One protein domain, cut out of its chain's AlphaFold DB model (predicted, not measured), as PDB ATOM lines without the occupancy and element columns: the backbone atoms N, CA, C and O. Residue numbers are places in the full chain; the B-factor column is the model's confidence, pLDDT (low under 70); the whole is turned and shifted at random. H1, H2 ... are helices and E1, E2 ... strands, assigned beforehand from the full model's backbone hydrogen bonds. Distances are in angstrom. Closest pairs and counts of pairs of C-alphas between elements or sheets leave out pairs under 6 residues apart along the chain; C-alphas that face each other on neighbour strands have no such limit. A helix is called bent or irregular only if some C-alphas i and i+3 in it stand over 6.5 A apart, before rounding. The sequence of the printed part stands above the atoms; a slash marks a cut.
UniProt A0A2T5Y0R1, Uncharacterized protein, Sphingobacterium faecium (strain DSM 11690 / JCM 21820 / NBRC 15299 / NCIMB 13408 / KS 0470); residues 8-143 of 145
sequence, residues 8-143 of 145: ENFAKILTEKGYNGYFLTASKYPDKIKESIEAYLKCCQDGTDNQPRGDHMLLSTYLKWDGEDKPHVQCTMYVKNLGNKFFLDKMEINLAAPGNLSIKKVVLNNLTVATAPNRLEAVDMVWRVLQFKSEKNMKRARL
ATOM      1  N   GLU A   8      88.100 -35.216 -62.412       94.25
ATOM      2  CA  GLU A   8      87.980 -35.691 -63.787       94.25
ATOM      3  C   GLU A   8      87.442 -34.603 -64.720       94.25
ATOM      4  O   GLU A   8      88.071 -34.287 -65.729       94.25
ATOM      5  N   ASN A   9      86.343 -33.944 -64.345       94.19
ATOM      6  CA  ASN A   9      85.801 -32.824 -65.109       94.19
ATOM      7  C   ASN A   9      86.764 -31.625 -65.121       94.19
ATOM      8  O   ASN A   9      86.874 -30.934 -66.133       94.19
ATOM      9  N   PHE A  10      87.507 -31.402 -64.030       95.31
ATOM     10  CA  PHE A  10      88.462 -30.298 -63.919       95.31
ATOM     11  C   PHE A  10      89.589 -30.484 -64.939       95.31
ATOM     12  O   PHE A  10      89.875 -29.590 -65.739       95.31
ATOM     13  N   ALA A  11      90.178 -31.683 -64.956       96.38
ATOM     14  CA  ALA A  11      91.212 -32.062 -65.905       96.38
ATOM     15  C   ALA A  11      90.684 -32.061 -67.346       96.38
ATOM     16  O   ALA A  11      91.369 -31.568 -68.246       96.38
ATOM     17  N   LYS A  12      89.457 -32.550 -67.566       96.19
ATOM     18  CA  LYS A  12      88.817 -32.578 -68.885       96.19
ATOM     19  C   LYS A  12      88.663 -31.176 -69.473       96.19
ATOM     20  O   LYS A  12      89.155 -30.944 -70.572       96.19
ATOM     21  N   ILE A  13      88.070 -30.228 -68.742       96.19
ATOM     22  CA  ILE A  13      87.842 -28.867 -69.260       96.19
ATOM     23  C   ILE A  13      89.174 -28.159 -69.557       96.19
ATOM     24  O   ILE A  13      89.306 -27.490 -70.583       96.19
ATOM     25  N   LEU A  14      90.188 -28.307 -68.695       96.88
ATOM     26  CA  LEU A  14      91.517 -27.746 -68.972       96.88
ATOM     27  C   LEU A  14      92.157 -28.387 -70.211       96.88
ATOM     28  O   LEU A  14      92.714 -27.683 -71.056       96.88
ATOM     29  N   THR A  15      92.029 -29.702 -70.371       97.19
ATOM     30  CA  THR A  15      92.537 -30.417 -71.551       97.19
ATOM     31  C   THR A  15      91.837 -29.947 -72.828       97.19
ATOM     32  O   THR A  15      92.510 -29.663 -73.817       97.19
ATOM     33  N   GLU A  16      90.512 -29.773 -72.798       97.31
ATOM     34  CA  GLU A  16      89.713 -29.221 -73.904       97.31
ATOM     35  C   GLU A  16      90.111 -27.777 -74.245       97.31
ATOM     36  O   GLU A  16      90.155 -27.397 -75.413       97.31
ATOM     37  N   LYS A  17      90.513 -26.982 -73.245       97.62
ATOM     38  CA  LYS A  17      91.113 -25.645 -73.428       97.62
ATOM     39  C   LYS A  17      92.553 -25.676 -73.952       97.62
ATOM     40  O   LYS A  17      93.191 -24.630 -74.095       97.62
ATOM     41  N   GLY A  18      93.075 -26.860 -74.262       97.56
ATOM     42  CA  GLY A  18      94.386 -27.065 -74.862       97.56
ATOM     43  C   GLY A  18      95.525 -27.198 -73.856       97.56
ATOM     44  O   GLY A  18      96.678 -27.251 -74.284       97.56
ATOM     45  N   TYR A  19      95.253 -27.274 -72.552       97.56
ATOM     46  CA  TYR A  19      96.263 -27.526 -71.521       97.56
ATOM     47  C   TYR A  19      96.586 -29.027 -71.425       97.56
ATOM     48  O   TYR A  19      96.351 -29.678 -70.416       97.56
ATOM     49  N   ASN A  20      97.119 -29.588 -72.508       95.88
ATOM     50  CA  ASN A  20      97.404 -31.018 -72.668       95.88
ATOM     51  C   ASN A  20      98.869 -31.401 -72.374       95.88
ATOM     52  O   ASN A  20      99.279 -32.540 -72.622       95.88
ATOM     53  N   GLY A  21      99.670 -30.449 -71.884       94.94
ATOM     54  CA  GLY A  21     101.069 -30.649 -71.512       94.94
ATOM     55  C   GLY A  21     101.246 -31.479 -70.238       94.94
ATOM     56  O   GLY A  21     100.294 -32.039 -69.696       94.94
ATOM     57  N   TYR A  22     102.490 -31.565 -69.775       96.75
ATOM     58  CA  TYR A  22     102.801 -32.087 -68.445       96.75
ATOM     59  C   TYR A  22     102.708 -30.974 -67.403       96.75
ATOM     60  O   TYR A  22     102.982 -29.804 -67.689       96.75
ATOM     61  N   PHE A  23     102.324 -31.361 -66.198       98.00
ATOM     62  CA  PHE A  23     102.125 -30.509 -65.044       98.00
ATOM     63  C   PHE A  23     102.972 -30.998 -63.882       98.00
ATOM     64  O   PHE A  23     103.120 -32.194 -63.668       98.00
ATOM     65  N   LEU A  24     103.493 -30.048 -63.118       97.38
ATOM     66  CA  LEU A  24     104.112 -30.268 -61.823       97.38
ATOM     67  C   LEU A  24     103.158 -29.764 -60.748       97.38
ATOM     68  O   LEU A  24     103.019 -28.550 -60.556       97.38
ATOM     69  N   THR A  25     102.524 -30.687 -60.032       96.88
ATOM     70  CA  THR A  25     101.766 -30.350 -58.824       96.88
ATOM     71  C   THR A  25     102.733 -30.182 -57.657       96.88
ATOM     72  O   THR A  25     103.660 -30.982 -57.495       96.88
ATOM     73  N   ALA A  26     102.570 -29.101 -56.889       93.38
ATOM     74  CA  ALA A  26     103.426 -28.739 -55.753       93.38
ATOM     75  C   ALA A  26     104.940 -28.785 -56.073       93.38
ATOM     76  O   ALA A  26     105.763 -29.063 -55.203       93.38
ATOM     77  N   SER A  27     105.302 -28.532 -57.338       91.50
ATOM     78  CA  SER A  27     106.671 -28.605 -57.869       91.50
ATOM     79  C   SER A  27     107.363 -29.977 -57.772       91.50
ATOM     80  O   SER A  27     108.577 -30.042 -57.940       91.50
ATOM     81  N   LYS A  28     106.630 -31.068 -57.511       94.50
ATOM     82  CA  LYS A  28     107.221 -32.394 -57.233       94.50
ATOM     83  C   LYS A  28     106.625 -33.548 -58.030       94.50
ATOM     84  O   LYS A  28     107.314 -34.539 -58.235       94.50
ATOM     85  N   TYR A  29     105.371 -33.433 -58.464       96.88
ATOM     86  CA  TYR A  29     104.624 -34.547 -59.051       96.88
ATOM     87  C   TYR A  29     104.414 -34.306 -60.552       96.88
ATOM     88  O   TYR A  29     103.434 -33.650 -60.910       96.88
ATOM     89  N   PRO A  30     105.344 -34.730 -61.434       97.44
ATOM     90  CA  PRO A  30     105.226 -34.535 -62.875       97.44
ATOM     91  C   PRO A  30     104.274 -35.556 -63.494       97.44
ATOM     92  O   PRO A  30     104.590 -36.738 -63.522       97.44
ATOM     93  N   ASP A  31     103.148 -35.110 -64.044       98.25
ATOM     94  CA  ASP A  31     102.300 -35.958 -64.890       98.25
ATOM     95  C   ASP A  31     101.280 -35.116 -65.680       98.25
ATOM     96  O   ASP A  31     101.354 -33.887 -65.716       98.25
ATOM     97  N   LYS A  32     100.311 -35.751 -66.334       97.88
ATOM     98  CA  LYS A  32      99.066 -35.115 -66.769       97.88
ATOM     99  C   LYS A  32      98.274 -34.598 -65.564       97.88
ATOM    100  O   LYS A  32      98.513 -34.986 -64.426       97.88
ATOM    101  N   ILE A  33      97.350 -33.667 -65.811       97.00
ATOM    102  CA  ILE A  33      96.684 -32.875 -64.759       97.00
ATOM    103  C   ILE A  33      96.092 -33.759 -63.656       97.00
ATOM    104  O   ILE A  33      96.325 -33.497 -62.478       97.00
ATOM    105  N   LYS A  34      95.323 -34.786 -64.034       96.12
ATOM    106  CA  LYS A  34      94.636 -35.660 -63.081       96.12
ATOM    107  C   LYS A  34      95.648 -36.468 -62.276       96.12
ATOM    108  O   LYS A  34      95.658 -36.381 -61.054       96.12
ATOM    109  N   GLU A  35      96.526 -37.180 -62.962       97.94
ATOM    110  CA  GLU A  35      97.514 -38.092 -62.393       97.94
ATOM    111  C   GLU A  35      98.498 -37.346 -61.476       97.94
ATOM    112  O   GLU A  35      98.800 -37.793 -60.371       97.94
ATOM    113  N   SER A  36      98.919 -36.146 -61.886       97.81
ATOM    114  CA  SER A  36      99.799 -35.258 -61.122       97.81
ATOM    115  C   SER A  36      99.154 -34.816 -59.805       97.81
ATOM    116  O   SER A  36      99.800 -34.840 -58.754       97.81
ATOM    117  N   ILE A  37      97.869 -34.440 -59.846       95.94
ATOM    118  CA  ILE A  37      97.105 -34.059 -58.653       95.94
ATOM    119  C   ILE A  37      96.857 -35.277 -57.756       95.94
ATOM    120  O   ILE A  37      97.049 -35.183 -56.545       95.94
ATOM    121  N   GLU A  38      96.439 -36.414 -58.316       95.38
ATOM    122  CA  GLU A  38      96.154 -37.638 -57.555       95.38
ATOM    123  C   GLU A  38      97.389 -38.129 -56.805       95.38
ATOM    124  O   GLU A  38      97.298 -38.434 -55.614       95.38
ATOM    125  N   ALA A  39      98.550 -38.140 -57.464       96.69
ATOM    126  CA  ALA A  39      99.812 -38.520 -56.841       96.69
ATOM    127  C   ALA A  39     100.152 -37.618 -55.645       96.69
ATOM    128  O   ALA A  39     100.484 -38.118 -54.569       96.69
ATOM    129  N   TYR A  40     100.004 -36.298 -55.803       95.62
ATOM    130  CA  TYR A  40     100.227 -35.350 -54.711       95.62
ATOM    131  C   TYR A  40      99.263 -35.574 -53.540       95.62
ATOM    132  O   TYR A  40      99.693 -35.679 -52.389       95.62
ATOM    133  N   LEU A  41      97.960 -35.674 -53.818       93.31
ATOM    134  CA  LEU A  41      96.944 -35.843 -52.780       93.31
ATOM    135  C   LEU A  41      97.105 -37.168 -52.036       93.31
ATOM    136  O   LEU A  41      96.953 -37.189 -50.815       93.31
ATOM    137  N   LYS A  42      97.471 -38.243 -52.741       94.44
ATOM    138  CA  LYS A  42      97.788 -39.533 -52.128       94.44
ATOM    139  C   LYS A  42      98.973 -39.416 -51.170       94.44
ATOM    140  O   LYS A  42      98.856 -39.815 -50.019       94.44
ATOM    141  N   CYS A  43     100.073 -38.787 -51.587       94.81
ATOM    142  CA  CYS A  43     101.214 -38.563 -50.697       94.81
ATOM    143  C   CYS A  43     100.854 -37.735 -49.455       94.81
ATOM    144  O   CYS A  43     101.360 -38.015 -48.368       94.81
ATOM    145  N   CYS A  44      99.960 -36.751 -49.594       92.50
ATOM    146  CA  CYS A  44      99.460 -35.975 -48.459       92.50
ATOM    147  C   CYS A  44      98.590 -36.811 -47.507       92.50
ATOM    148  O   CYS A  44      98.644 -36.606 -46.296       92.50
ATOM    149  N   GLN A  45      97.781 -37.735 -48.034       91.75
ATOM    150  CA  GLN A  45      96.974 -38.666 -47.235       91.75
ATOM    151  C   GLN A  45      97.850 -39.681 -46.495       91.75
ATOM    152  O   GLN A  45      97.625 -39.939 -45.317       91.75
ATOM    153  N   ASP A  46      98.887 -40.185 -47.164       95.06
ATOM    154  CA  ASP A  46      99.844 -41.150 -46.616       95.06
ATOM    155  C   ASP A  46     100.862 -40.497 -45.651       95.06
ATOM    156  O   ASP A  46     101.728 -41.177 -45.102       95.06
ATOM    157  N   GLY A  47     100.797 -39.173 -45.453       93.38
ATOM    158  CA  GLY A  47     101.692 -38.419 -44.567       93.38
ATOM    159  C   GLY A  47     103.130 -38.272 -45.079       93.38
ATOM    160  O   GLY A  47     104.017 -37.880 -44.322       93.38
ATOM    161  N   THR A  48     103.378 -38.582 -46.353       93.69
ATOM    162  CA  THR A  48     104.709 -38.504 -46.987       93.69
ATOM    163  C   THR A  48     104.992 -37.142 -47.624       93.69
ATOM    164  O   THR A  48     106.144 -36.827 -47.922       93.69
ATOM    165  N   ASP A  49     103.964 -36.306 -47.785       92.56
ATOM    166  CA  ASP A  49     104.103 -34.882 -48.081       92.56
ATOM    167  C   ASP A  49     103.106 -34.060 -47.254       92.56
ATOM    168  O   ASP A  49     102.185 -34.584 -46.625       92.56
ATOM    169  N   ASN A  50     103.305 -32.748 -47.242       88.44
ATOM    170  CA  ASN A  50     102.449 -31.822 -46.526       88.44
ATOM    171  C   ASN A  50     101.250 -31.415 -47.382       88.44
ATOM    172  O   ASN A  50     101.380 -31.141 -48.581       88.44
ATOM    173  N   GLN A  51     100.109 -31.249 -46.712       86.00
ATOM    174  CA  GLN A  51      98.976 -30.509 -47.260       86.00
ATOM    175  C   GLN A  51      99.434 -29.126 -47.761       86.00
ATOM    176  O   GLN A  51     100.442 -28.593 -47.267       86.00
ATOM    177  N   PRO A  52      98.724 -28.522 -48.728       82.31
ATOM    178  CA  PRO A  52      99.081 -27.207 -49.236       82.31
ATOM    179  C   PRO A  52      99.260 -26.216 -48.078       82.31
ATOM    180  O   PRO A  52      98.412 -26.119 -47.197       82.31
ATOM    181  N   ARG A  53     100.379 -25.475 -48.058       72.06
ATOM    182  CA  ARG A  53     100.703 -24.520 -46.973       72.06
ATOM    183  C   ARG A  53      99.742 -23.316 -46.892       72.06
ATOM    184  O   ARG A  53      99.914 -22.465 -46.028       72.06
ATOM    185  N   GLY A  54      98.763 -23.234 -47.788       79.19
ATOM    186  CA  GLY A  54      97.681 -22.254 -47.810       79.19
ATOM    187  C   GLY A  54      96.481 -22.830 -48.564       79.19
ATOM    188  O   GLY A  54      96.440 -24.027 -48.834       79.19
ATOM    189  N   ASP A  55      95.541 -21.981 -48.968       86.25
ATOM    190  CA  ASP A  55      94.282 -22.438 -49.581       86.25
ATOM    191  C   ASP A  55      94.450 -23.069 -50.977       86.25
ATOM    192  O   ASP A  55      93.509 -23.663 -51.510       86.25
ATOM    193  N   HIS A  56      95.633 -22.939 -51.591       92.69
ATOM    194  CA  HIS A  56      95.882 -23.348 -52.970       92.69
ATOM    195  C   HIS A  56      97.004 -24.373 -53.097       92.69
ATOM    196  O   HIS A  56      98.138 -24.167 -52.667       92.69
ATOM    197  N   MET A  57      96.698 -25.428 -53.834       94.00
ATOM    198  CA  MET A  57      97.654 -26.302 -54.491       94.00
ATOM    199  C   MET A  57      98.129 -25.644 -55.797       94.00
ATOM    200  O   MET A  57      97.322 -25.126 -56.572       94.00
ATOM    201  N   LEU A  58      99.439 -25.662 -56.052       96.19
ATOM    202  CA  LEU A  58     100.024 -25.079 -57.262       96.19
ATOM    203  C   LEU A  58     100.211 -26.135 -58.348       96.19
ATOM    204  O   LEU A  58     100.810 -27.179 -58.093       96.19
ATOM    205  N   LEU A  59      99.764 -25.820 -59.562       97.38
ATOM    206  CA  LEU A  59     100.004 -26.600 -60.773       97.38
ATOM    207  C   LEU A  59     100.834 -25.774 -61.749       97.38
ATOM    208  O   LEU A  59     100.358 -24.761 -62.257       97.38
ATOM    209  N   SER A  60     102.060 -26.202 -62.034       97.56
ATOM    210  CA  SER A  60     102.949 -25.496 -62.965       97.56
ATOM    211  C   SER A  60     103.125 -26.264 -64.269       97.56
ATOM    212  O   SER A  60     103.252 -27.484 -64.255       97.56
ATOM    213  N   THR A  61     103.146 -25.565 -65.400       97.75
ATOM    214  CA  THR A  61     103.321 -26.162 -66.732       97.75
ATOM    215  C   THR A  61     104.026 -25.204 -67.691       97.75
ATOM    216  O   THR A  61     104.010 -23.985 -67.504       97.75
ATOM    217  N   TYR A  62     104.607 -25.749 -68.757       96.50
ATOM    218  CA  TYR A  62     105.067 -24.974 -69.904       96.50
ATOM    219  C   TYR A  62     103.949 -24.874 -70.942       96.50
ATOM    220  O   TYR A  62     103.498 -25.879 -71.486       96.50
ATOM    221  N   LEU A  63     103.524 -23.650 -71.262       96.62
ATOM    222  CA  LEU A  63     102.585 -23.395 -72.361       96.62
ATOM    223  C   LEU A  63     103.289 -23.328 -73.719       96.62
ATOM    224  O   LEU A  63     102.675 -23.592 -74.753       96.62
ATOM    225  N   LYS A  64     104.572 -22.954 -73.711       95.00
ATOM    226  CA  LYS A  64     105.454 -22.928 -74.880       95.00
ATOM    227  C   LYS A  64     106.886 -23.193 -74.428       95.00
ATOM    228  O   LYS A  64     107.388 -22.440 -73.599       95.00
ATOM    229  N   TRP A  65     107.531 -24.212 -74.987       93.00
ATOM    230  CA  TRP A  65     108.927 -24.565 -74.724       93.00
ATOM    231  C   TRP A  65     109.581 -25.056 -76.015       93.00
ATOM    232  O   TRP A  65     109.155 -26.065 -76.569       93.00
ATOM    233  N   ASP A  66     110.614 -24.352 -76.477       91.19
ATOM    234  CA  ASP A  66     111.312 -24.657 -77.735       91.19
ATOM    235  C   ASP A  66     112.805 -25.008 -77.507       91.19
ATOM    236  O   ASP A  66     113.596 -24.997 -78.462       91.19
ATOM    237  N   GLY A  67     113.186 -25.278 -76.251       90.00
ATOM    238  CA  GLY A  67     114.558 -25.530 -75.794       90.00
ATOM    239  C   GLY A  67     115.032 -24.545 -74.719       90.00
ATOM    240  O   GLY A  67     114.489 -23.448 -74.601       90.00
ATOM    241  N   GLU A  68     116.062 -24.944 -73.972       86.19
ATOM    242  CA  GLU A  68     116.637 -24.191 -72.841       86.19
ATOM    243  C   GLU A  68     117.124 -22.789 -73.249       86.19
ATOM    244  O   GLU A  68     116.863 -21.797 -72.569       86.19
ATOM    245  N   ASP A  69     117.751 -22.686 -74.424       90.44
ATOM    246  CA  ASP A  69     118.340 -21.441 -74.935       90.44
ATOM    247  C   ASP A  69     117.330 -20.514 -75.629       90.44
ATOM    248  O   ASP A  69     117.708 -19.530 -76.272       90.44
ATOM    249  N   LYS A  70     116.027 -20.798 -75.522       91.94
ATOM    250  CA  LYS A  70     114.972 -19.972 -76.121       91.94
ATOM    251  C   LYS A  70     114.029 -19.398 -75.067       91.94
ATOM    252  O   LYS A  70     113.778 -20.022 -74.036       91.94
ATOM    253  N   PRO A  71     113.439 -18.217 -75.332       93.81
ATOM    254  CA  PRO A  71     112.347 -17.729 -74.514       93.81
ATOM    255  C   PRO A  71     111.189 -18.724 -74.499       93.81
ATOM    256  O   PRO A  71     110.824 -19.291 -75.532       93.81
ATOM    257  N   HIS A  72     110.578 -18.887 -73.338       95.31
ATOM    258  CA  HIS A  72     109.521 -19.861 -73.114       95.31
ATOM    259  C   HIS A  72     108.406 -19.255 -72.261       95.31
ATOM    260  O   HIS A  72     108.589 -18.238 -71.587       95.31
ATOM    261  N   VAL A  73     107.222 -19.862 -72.316       97.06
ATOM    262  CA  VAL A  73     106.056 -19.423 -71.544       97.06
ATOM    263  C   VAL A  73     105.720 -20.480 -70.508       97.06
ATOM    264  O   VAL A  73     105.374 -21.607 -70.858       97.06
ATOM    265  N   GLN A  74     105.797 -20.097 -69.241       96.31
ATOM    266  CA  GLN A  74     105.361 -20.880 -68.091       96.31
ATOM    267  C   GLN A  74     103.995 -20.393 -67.612       96.31
ATOM    268  O   GLN A  74     103.649 -19.216 -67.741       96.31
ATOM    269  N   CYS A  75     103.229 -21.302 -67.026       97.81
ATOM    270  CA  CYS A  75     101.978 -20.999 -66.360       97.81
ATOM    271  C   CYS A  75     101.917 -21.709 -65.013       97.81
ATOM    272  O   CYS A  75     102.148 -22.914 -64.943       97.81
ATOM    273  N   THR A  76     101.535 -20.975 -63.973       97.88
ATOM    274  CA  THR A  76     101.223 -21.517 -62.649       97.88
ATOM    275  C   THR A  76      99.756 -21.262 -62.338       97.88
ATOM    276  O   THR A  76      99.295 -20.122 -62.322       97.88
ATOM    277  N   MET A  77      99.014 -22.335 -62.101       97.88
ATOM    278  CA  MET A  77      97.607 -22.325 -61.723       97.88
ATOM    279  C   MET A  77      97.484 -22.531 -60.213       97.88
ATOM    280  O   MET A  77      98.127 -23.412 -59.645       97.88
ATOM    281  N   TYR A  78      96.639 -21.727 -59.579       97.12
ATOM    282  CA  TYR A  78      96.329 -21.795 -58.156       97.12
ATOM    283  C   TYR A  78      94.977 -22.478 -58.001       97.12
ATOM    284  O   TYR A  78      93.947 -21.928 -58.407       97.12
ATOM    285  N   VAL A  79      94.992 -23.684 -57.439       95.19
ATOM    286  CA  VAL A  79      93.826 -24.565 -57.376       95.19
ATOM    287  C   VAL A  79      93.451 -24.830 -55.926       95.19
ATOM    288  O   VAL A  79      94.255 -25.364 -55.167       95.19
ATOM    289  N   LYS A  80      92.223 -24.489 -55.534       93.38
ATOM    290  CA  LYS A  80      91.664 -24.890 -54.236       93.38
ATOM    291  C   LYS A  80      91.109 -26.305 -54.341       93.38
ATOM    292  O   LYS A  80      90.479 -26.640 -55.346       93.38
ATOM    293  N   ASN A  81      91.307 -27.104 -53.296       90.19
ATOM    294  CA  ASN A  81      90.678 -28.414 -53.137       90.19
ATOM    295  C   ASN A  81      89.831 -28.415 -51.859       90.19
ATOM    296  O   ASN A  81      90.376 -28.348 -50.762       90.19
ATOM    297  N   LEU A  82      88.507 -28.501 -52.006       88.06
ATOM    298  CA  LEU A  82      87.563 -28.564 -50.889       88.06
ATOM    299  C   LEU A  82      86.708 -29.826 -51.018       88.06
ATOM    300  O   LEU A  82      85.744 -29.856 -51.782       88.06
ATOM    301  N   GLY A  83      87.068 -30.884 -50.289       81.88
ATOM    302  CA  GLY A  83      86.304 -32.137 -50.277       81.88
ATOM    303  C   GLY A  83      86.164 -32.773 -51.666       81.88
ATOM    304  O   GLY A  83      85.048 -33.049 -52.102       81.88
ATOM    305  N   ASN A  84      87.289 -32.964 -52.369       83.00
ATOM    306  CA  ASN A  84      87.382 -33.498 -53.741       83.00
ATOM    307  C   ASN A  84      86.750 -32.619 -54.832       83.00
ATOM    308  O   ASN A  84      86.526 -33.074 -55.960       83.00
ATOM    309  N   LYS A  85      86.478 -31.350 -54.520       90.25
ATOM    310  CA  LYS A  85      86.036 -30.341 -55.486       90.25
ATOM    311  C   LYS A  85      87.191 -29.402 -55.786       90.25
ATOM    312  O   LYS A  85      87.805 -28.868 -54.862       90.25
ATOM    313  N   PHE A  86      87.457 -29.197 -57.071       92.81
ATOM    314  CA  PHE A  86      88.610 -28.442 -57.549       92.81
ATOM    315  C   PHE A  86      88.173 -27.117 -58.159       92.81
ATOM    316  O   PHE A  86      87.323 -27.078 -59.050       92.81
ATOM    317  N   PHE A  87      88.796 -26.035 -57.698       92.69
ATOM    318  CA  PHE A  87      88.484 -24.677 -58.130       92.69
ATOM    319  C   PHE A  87      89.757 -23.983 -58.588       92.69
ATOM    320  O   PHE A  87      90.685 -23.799 -57.804       92.69
ATOM    321  N   LEU A  88      89.798 -23.581 -59.855       95.69
ATOM    322  CA  LEU A  88      90.826 -22.665 -60.335       95.69
ATOM    323  C   LEU A  88      90.471 -21.258 -59.866       95.69
ATOM    324  O   LEU A  88      89.399 -20.786 -60.213       95.69
ATOM    325  N   ASP A  89      91.366 -20.604 -59.133       94.81
ATOM    326  CA  ASP A  89      91.132 -19.261 -58.581       94.81
ATOM    327  C   ASP A  89      91.975 -18.198 -59.300       94.81
ATOM    328  O   ASP A  89      91.523 -17.099 -59.632       94.81
ATOM    329  N   LYS A  90      93.224 -18.555 -59.603       97.06
ATOM    330  CA  LYS A  90      94.222 -17.639 -60.151       97.06
ATOM    331  C   LYS A  90      95.151 -18.353 -61.127       97.06
ATOM    332  O   LYS A  90      95.467 -19.531 -60.961       97.06
ATOM    333  N   MET A  91      95.622 -17.616 -62.128       98.19
ATOM    334  CA  MET A  91      96.679 -18.036 -63.042       98.19
ATOM    335  C   MET A  91      97.775 -16.977 -63.109       98.19
ATOM    336  O   MET A  91      97.503 -15.784 -63.226       98.19
ATOM    337  N   GLU A  92      99.025 -17.419 -63.083       98.12
ATOM    338  CA  GLU A  92     100.192 -16.596 -63.378       98.12
ATOM    339  C   GLU A  92     100.841 -17.098 -64.658       98.12
ATOM    340  O   GLU A  92     101.284 -18.241 -64.725       98.12
ATOM    341  N   ILE A  93     100.904 -16.242 -65.673       98.19
ATOM    342  CA  ILE A  93     101.499 -16.551 -66.970       98.19
ATOM    343  C   ILE A  93     102.774 -15.731 -67.097       98.19
ATOM    344  O   ILE A  93     102.748 -14.501 -67.010       98.19
ATOM    345  N   ASN A  94     103.894 -16.410 -67.297       97.25
ATOM    346  CA  ASN A  94     105.214 -15.809 -67.315       97.25
ATOM    347  C   ASN A  94     105.920 -16.122 -68.633       97.25
ATOM    348  O   ASN A  94     106.132 -17.283 -68.969       97.25
ATOM    349  N   LEU A  95     106.314 -15.082 -69.359       96.81
ATOM    350  CA  LEU A  95     107.313 -15.184 -70.412       96.81
ATOM    351  C   LEU A  95     108.690 -15.023 -69.774       96.81
ATOM    352  O   LEU A  95     108.988 -13.958 -69.230       96.81
ATOM    353  N   ALA A  96     109.531 -16.043 -69.896       94.19
ATOM    354  CA  ALA A  96     110.897 -16.040 -69.396       94.19
ATOM    355  C   ALA A  96     111.916 -16.153 -70.537       94.19
ATOM    356  O   ALA A  96     111.640 -16.730 -71.589       94.19
ATOM    357  N   ALA A  97     113.087 -15.557 -70.324       90.62
ATOM    358  CA  ALA A  97     114.283 -15.743 -71.138       90.62
ATOM    359  C   ALA A  97     115.016 -17.042 -70.732       90.62
ATOM    360  O   ALA A  97     114.686 -17.620 -69.689       90.62
ATOM    361  N   PRO A  98     116.043 -17.465 -71.493       87.69
ATOM    362  CA  PRO A  98     116.981 -18.495 -71.040       87.69
ATOM    363  C   PRO A  98     117.523 -18.181 -69.640       87.69
ATOM    364  O   PRO A  98     117.743 -17.013 -69.304       87.69
ATOM    365  N   GLY A  99     117.687 -19.208 -68.803       83.69
ATOM    366  CA  GLY A  99     118.048 -19.030 -67.391       83.69
ATOM    367  C   GLY A  99     116.901 -18.543 -66.492       83.69
ATOM    368  O   GLY A  99     117.151 -18.030 -65.406       83.69
ATOM    369  N   ASN A 100     115.643 -18.695 -66.926       82.38
ATOM    370  CA  ASN A 100     114.421 -18.394 -66.160       82.38
ATOM    371  C   ASN A 100     114.235 -16.919 -65.747       82.38
ATOM    372  O   ASN A 100     113.459 -16.609 -64.839       82.38
ATOM    373  N   LEU A 101     114.888 -15.975 -66.431       88.88
ATOM    374  CA  LEU A 101     114.692 -14.548 -66.169       88.88
ATOM    375  C   LEU A 101     113.333 -14.077 -66.714       88.88
ATOM    376  O   LEU A 101     113.112 -14.070 -67.925       88.88
ATOM    377  N   SER A 102     112.423 -13.645 -65.835       91.88
ATOM    378  CA  SER A 102     111.100 -13.133 -66.227       91.88
ATOM    379  C   SER A 102     111.210 -11.863 -67.085       91.88
ATOM    380  O   SER A 102     111.795 -10.863 -66.674       91.88
ATOM    381  N   ILE A 103     110.623 -11.899 -68.284       93.69
ATOM    382  CA  ILE A 103     110.529 -10.767 -69.221       93.69
ATOM    383  C   ILE A 103     109.186 -10.052 -69.059       93.69
ATOM    384  O   ILE A 103     109.116  -8.823 -69.104       93.69
ATOM    385  N   LYS A 104     108.102 -10.825 -68.945       94.88
ATOM    386  CA  LYS A 104     106.745 -10.314 -68.748       94.88
ATOM    387  C   LYS A 104     105.931 -11.321 -67.958       94.88
ATOM    388  O   LYS A 104     105.910 -12.500 -68.297       94.88
ATOM    389  N   LYS A 105     105.175 -10.816 -66.989       96.38
ATOM    390  CA  LYS A 105     104.229 -11.588 -66.193       96.38
ATOM    391  C   LYS A 105     102.827 -11.003 -66.334       96.38
ATOM    392  O   LYS A 105     102.660  -9.786 -66.320       96.38
ATOM    393  N   VAL A 106     101.836 -11.870 -66.475       97.50
ATOM    394  CA  VAL A 106     100.409 -11.541 -66.411       97.50
ATOM    395  C   VAL A 106      99.798 -12.373 -65.296       97.50
ATOM    396  O   VAL A 106     100.065 -13.569 -65.191       97.50
ATOM    397  N   VAL A 107      98.999 -11.731 -64.451       98.12
ATOM    398  CA  VAL A 107      98.284 -12.385 -63.356       98.12
ATOM    399  C   VAL A 107      96.793 -12.231 -63.610       98.12
ATOM    400  O   VAL A 107      96.306 -11.115 -63.783       98.12
ATOM    401  N   LEU A 108      96.087 -13.353 -63.640       97.81
ATOM    402  CA  LEU A 108      94.641 -13.433 -63.795       97.81
ATOM    403  C   LEU A 108      94.053 -13.944 -62.479       97.81
ATOM    404  O   LEU A 108      94.492 -14.979 -61.983       97.81
ATOM    405  N   ASN A 109      93.080 -13.230 -61.919       96.62
ATOM    406  CA  ASN A 109      92.433 -13.562 -60.646       96.62
ATOM    407  C   ASN A 109      90.932 -13.792 -60.853       96.62
ATOM    408  O   ASN A 109      90.400 -13.437 -61.907       96.62
ATOM    409  N   ASN A 110      90.253 -14.309 -59.823       93.25
ATOM    410  CA  ASN A 110      88.809 -14.568 -59.817       93.25
ATOM    411  C   ASN A 110      88.378 -15.436 -61.005       93.25
ATOM    412  O   ASN A 110      87.364 -15.186 -61.663       93.25
ATOM    413  N   LEU A 111      89.212 -16.423 -61.326       94.06
ATOM    414  CA  LEU A 111      88.947 -17.341 -62.412       94.06
ATOM    415  C   LEU A 111      87.993 -18.445 -61.964       94.06
ATOM    416  O   LEU A 111      87.713 -18.664 -60.793       94.06
ATOM    417  N   THR A 112      87.487 -19.144 -62.964       93.44
ATOM    418  CA  THR A 112      86.930 -20.483 -62.850       93.44
ATOM    419  C   THR A 112      87.555 -21.299 -63.971       93.44
ATOM    420  O   THR A 112      88.086 -20.741 -64.934       93.44
ATOM    421  N   VAL A 113      87.442 -22.623 -63.909       92.31
ATOM    422  CA  VAL A 113      87.934 -23.470 -65.004       92.31
ATOM    423  C   VAL A 113      87.257 -23.110 -66.331       92.31
ATOM    424  O   VAL A 113      87.905 -23.157 -67.366       92.31
ATOM    425  N   ALA A 114      85.992 -22.674 -66.310       91.62
ATOM    426  CA  ALA A 114      85.252 -22.262 -67.503       91.62
ATOM    427  C   ALA A 114      85.723 -20.911 -68.075       91.62
ATOM    428  O   ALA A 114      85.855 -20.777 -69.294       91.62
ATOM    429  N   THR A 115      86.004 -19.929 -67.213       95.38
ATOM    430  CA  THR A 115      86.430 -18.570 -67.608       95.38
ATOM    431  C   THR A 115      87.933 -18.455 -67.850       95.38
ATOM    432  O   THR A 115      88.389 -17.433 -68.354       95.38
ATOM    433  N   ALA A 116      88.707 -19.494 -67.524       96.00
ATOM    434  CA  ALA A 116      90.123 -19.558 -67.848       96.00
ATOM    435  C   ALA A 116      90.351 -19.391 -69.362       96.00
ATOM    436  O   ALA A 116      89.621 -20.008 -70.154       96.00
ATOM    437  N   PRO A 117      91.365 -18.611 -69.779       97.69
ATOM    438  CA  PRO A 117      91.724 -18.512 -71.189       97.69
ATOM    439  C   PRO A 117      92.140 -19.883 -71.716       97.69
ATOM    440  O   PRO A 117      92.635 -20.725 -70.961       97.69
ATOM    441  N   ASN A 118      91.977 -20.118 -73.014       98.00
ATOM    442  CA  ASN A 118      92.587 -21.286 -73.639       98.00
ATOM    443  C   ASN A 118      94.120 -21.134 -73.716       98.00
ATOM    444  O   ASN A 118      94.666 -20.042 -73.532       98.00
ATOM    445  N   ARG A 119      94.836 -22.234 -73.984       97.88
ATOM    446  CA  ARG A 119      96.311 -22.240 -74.002       97.88
ATOM    447  C   ARG A 119      96.892 -21.182 -74.947       97.88
ATOM    448  O   ARG A 119      97.872 -20.528 -74.597       97.88
ATOM    449  N   LEU A 120      96.326 -21.036 -76.146       97.00
ATOM    450  CA  LEU A 120      96.844 -20.113 -77.159       97.00
ATOM    451  C   LEU A 120      96.645 -18.658 -76.729       97.00
ATOM    452  O   LEU A 120      97.585 -17.874 -76.808       97.00
ATOM    453  N   GLU A 121      95.469 -18.325 -76.194       97.50
ATOM    454  CA  GLU A 121      95.181 -17.006 -75.618       97.50
ATOM    455  C   GLU A 121      96.161 -16.660 -74.494       97.50
ATOM    456  O   GLU A 121      96.725 -15.566 -74.480       97.50
ATOM    457  N   ALA A 122      96.413 -17.601 -73.578       97.50
ATOM    458  CA  ALA A 122      97.355 -17.408 -72.480       97.50
ATOM    459  C   ALA A 122      98.782 -17.117 -72.982       97.50
ATOM    460  O   ALA A 122      99.437 -16.198 -72.487       97.50
ATOM    461  N   VAL A 123      99.258 -17.842 -74.001       96.94
ATOM    462  CA  VAL A 123     100.555 -17.564 -74.647       96.94
ATOM    463  C   VAL A 123     100.569 -16.163 -75.260       96.94
ATOM    464  O   VAL A 123     101.503 -15.391 -75.023       96.94
ATOM    465  N   ASP A 124      99.521 -15.802 -75.998       95.94
ATOM    466  CA  ASP A 124      99.402 -14.518 -76.691       95.94
ATOM    467  C   ASP A 124      99.484 -13.309 -75.747       95.94
ATOM    468  O   ASP A 124     100.088 -12.286 -76.096       95.94
ATOM    469  N   MET A 125      98.951 -13.428 -74.525       95.50
ATOM    470  CA  MET A 125      98.985 -12.362 -73.514       95.50
ATOM    471  C   MET A 125     100.408 -11.886 -73.193       95.50
ATOM    472  O   MET A 125     100.631 -10.695 -72.932       95.50
ATOM    473  N   VAL A 126     101.393 -12.787 -73.219       94.56
ATOM    474  CA  VAL A 126     102.785 -12.473 -72.862       94.56
ATOM    475  C   VAL A 126     103.725 -12.448 -74.067       94.56
ATOM    476  O   VAL A 126     104.639 -11.623 -74.096       94.56
ATOM    477  N   TRP A 127     103.472 -13.264 -75.095       91.00
ATOM    478  CA  TRP A 127     104.394 -13.466 -76.219       91.00
ATOM    479  C   TRP A 127     104.526 -12.252 -77.146       91.00
ATOM    480  O   TRP A 127     105.614 -11.982 -77.664       91.00
ATOM    481  N   ARG A 128     103.460 -11.451 -77.303       82.25
ATOM    482  CA  ARG A 128     103.451 -10.264 -78.187       82.25
ATOM    483  C   ARG A 128     104.576  -9.264 -77.898       82.25
ATOM    484  O   ARG A 128     105.013  -8.550 -78.795       82.25
ATOM    485  N   VAL A 129     105.105  -9.230 -76.672       77.38
ATOM    486  CA  VAL A 129     106.238  -8.351 -76.321       77.38
ATOM    487  C   VAL A 129     107.496  -8.656 -77.136       77.38
ATOM    488  O   VAL A 129     108.236  -7.728 -77.469       77.38
ATOM    489  N   LEU A 130     107.744  -9.918 -77.493       74.56
ATOM    490  CA  LEU A 130     108.899 -10.280 -78.319       74.56
ATOM    491  C   LEU A 130     108.728  -9.824 -79.771       74.56
ATOM    492  O   LEU A 130     109.681  -9.318 -80.364       74.56
ATOM    493  N   GLN A 131     107.513  -9.923 -80.313       68.12
ATOM    494  CA  GLN A 131     107.200  -9.462 -81.670       68.12
ATOM    495  C   GLN A 131     107.413  -7.947 -81.800       68.12
ATOM    496  O   GLN A 131     108.156  -7.500 -82.674       68.12
ATOM    497  N   PHE A 132     106.905  -7.157 -80.846       61.59
ATOM    498  CA  PHE A 132     107.128  -5.706 -80.830       61.59
ATOM    499  C   PHE A 132     108.606  -5.309 -80.676       61.59
ATOM    500  O   PHE A 132     109.041  -4.311 -81.258       61.59
ATOM    501  N   LYS A 133     109.402  -6.057 -79.893       61.72
ATOM    502  CA  LYS A 133     110.849  -5.800 -79.766       61.72
ATOM    503  C   LYS A 133     111.587  -6.072 -81.079       61.72
ATOM    504  O   LYS A 133     112.411  -5.248 -81.476       61.72
ATOM    505  N   SER A 134     111.267  -7.174 -81.758       61.59
ATOM    506  CA  SER A 134     111.837  -7.511 -83.069       61.59
ATOM    507  C   SER A 134     111.585  -6.400 -84.097       61.59
ATOM    508  O   SER A 134     112.522  -5.877 -84.702       61.59
ATOM    509  N   GLU A 135     110.340  -5.930 -84.212       62.72
ATOM    510  CA  GLU A 135     109.968  -4.871 -85.157       62.72
ATOM    511  C   GLU A 135     110.656  -3.530 -84.873       62.72
ATOM    512  O   GLU A 135     111.122  -2.858 -85.797       62.72
ATOM    513  N   LYS A 136     110.756  -3.125 -83.598       63.09
ATOM    514  CA  LYS A 136     111.472  -1.893 -83.218       63.09
ATOM    515  C   LYS A 136     112.958  -1.968 -83.563       63.09
ATOM    516  O   LYS A 136     113.515  -0.981 -84.048       63.09
ATOM    517  N   ASN A 137     113.591  -3.120 -83.342       59.84
ATOM    518  CA  ASN A 137     114.999  -3.323 -83.674       59.84
ATOM    519  C   ASN A 137     115.231  -3.286 -85.193       59.84
ATOM    520  O   ASN A 137     116.158  -2.612 -85.640       59.84
ATOM    521  N   MET A 138     114.343  -3.891 -85.991       58.75
ATOM    522  CA  MET A 138     114.407  -3.796 -87.455       58.75
ATOM    523  C   MET A 138     114.245  -2.357 -87.965       58.75
ATOM    524  O   MET A 138     114.982  -1.936 -88.857       58.75
ATOM    525  N   LYS A 139     113.326  -1.570 -87.388       62.72
ATOM    526  CA  LYS A 139     113.144  -0.156 -87.766       62.72
ATOM    527  C   LYS A 139     114.383   0.691 -87.458       62.72
ATOM    528  O   LYS A 139     114.777   1.497 -88.290       62.72
ATOM    529  N   ARG A 140     115.028   0.486 -86.303       59.81
ATOM    530  CA  ARG A 140     116.263   1.201 -85.923       59.81
ATOM    531  C   ARG A 140     117.463   0.830 -86.795       59.81
ATOM    532  O   ARG A 140     118.258   1.705 -87.109       59.81
ATOM    533  N   ALA A 141     117.585  -0.436 -87.196       61.34
ATOM    534  CA  ALA A 141     118.654  -0.876 -88.093       61.34
ATOM    535  C   ALA A 141     118.558  -0.219 -89.484       61.34
ATOM    536  O   ALA A 141     119.581   0.096 -90.075       61.34
ATOM    537  N   ARG A 142     117.339   0.049 -89.972       62.25
ATOM    538  CA  ARG A 142     117.094   0.729 -91.258       62.25
ATOM    539  C   ARG A 142     117.337   2.245 -91.246       62.25
ATOM    540  O   ARG A 142     117.346   2.846 -92.308       62.25
ATOM    541  N   LEU A 143     117.493   2.860 -90.072       57.19
ATOM    542  CA  LEU A 143     117.649   4.314 -89.896       57.19
ATOM    543  C   LEU A 143     119.105   4.749 -89.664       57.19
ATOM    544  O   LEU A 143     119.350   5.916 -89.376       57.19
TER     545      LEU A 143
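This is residues 8 to 143 of the 145 residues of an uncharacterized protein of Sphingobacterium faecium (strain DSM 11690 / JCM 21820 / NBRC 15299 / NCIMB 13408 / KS 0470) (UniProt A0A2T5Y0R1). A twisted sheet of six strands makes the wall of this domain; the first part of the long helix H3 packs over E5 and its neighbours, and residues 131 to 143 stick out as an arm that adds to the length. H2 packs beside E1 and E2, level with the sheet, and H1 meets H2 at its end. The printed part has 136 residues with three named helices and six named strands, in the order H1 E1 E2 H2 E3 E4 E5 E6 H3, and its class is mixed, helices and strands. The sheet runs E2 E1 E3 E4 E5 E6, all antiparallel. The whole is only just compact, close to loose, with a radius of gyration of the C-alphas of 17.0 A and spans of 64 by 29 by 24 A.

Find C-alpha 8 at (87.980, -35.691, -63.787); from there H1 runs through residues 8 to 16, 12.1 A long. Next come two short strands, E1 at residues 23 to 25, 6.2 A, and E2 at residues 29 to 31, 6.4 A. H2 takes residues 33 to 45 and measures 18.5 A. E3 begins at C-alpha 57, at (97.654, -26.302, -54.491), and runs to residue 64, 22.1 A. E4, residues 72 to 82, measures 32.4 A. E5, residues 85 to 96, measures 31.9 A and bends by 52 degrees at residue 89. E6 covers residues 102 to 108, 16.6 A. H3, residues 119 to 141, spans 34.0 A and ends at C-alpha 141, at (118.654, -0.876, -88.093). It has a kink of 45 degrees near residue 126 and is irregular, but only just: C-alphas 125 and 128 are 6.8 A apart.

Start with the sheet, whose edge strands are E2 and E6. E3, E4, E5 and E6 form a meander, each strand the antiparallel neighbour of the one before. Look for N 59 and O 77, 2.9 A apart, in the hairpin of E3 and E4; N 76 and O 92, 2.8 A, in that of E4 and E5; and N 93 and O 106, 2.8 A, in that of E5 and E6. E1 and E3 are antiparallel neighbours, with N 24 and O 60 at 2.8 A. In the hairpin of E1 and E2, N 23 and O 31 are 2.7 A apart. E2, H2 and E3 form a split strand-helix-strand unit, two strands running the same way with a helix between them in the chain and E1 between them in the sheet; its crossover is right-handed. The domain has two layers, with H1, H2 and H3 on one face of the sheet, though H2 stands at the sheet's level, at a height of 0.9 A. The closest C-alphas of H2 and E2 are those of Ser 36 and Tyr 29, 5.3 A. H3 is on the sheet at a height of 10.5 A, over E5 and only just over E4, on which 3 of its C-alphas fall; it runs along the strands, at 11 degrees to E5 on the local plane. Its closest C-alpha pair with E5 is Val 126 and Leu 95, 5.8 A. H1 and H2 only just touch, only at their ends, with 3 pairs of C-alphas within 8 A, the closest being Ala 11 and Ile 33, 5.6 A. H1 and H2 have every O i to N i+4 pair within hydrogen-bond range; H3 has 14 of 19.

The farthest C-alphas, those of Asp 46 and Leu 143, are 65.2 A apart. Residues 131 to 143, of which 131 to 141 belong to H3, stand free; the body without them spans 44 by 29 by 23 A. The printed part has no cut, and the link from H2 to E3, 11 residues, is long. The mean pLDDT of the printed part is 90.6, and residues 131 to 143 are under 70.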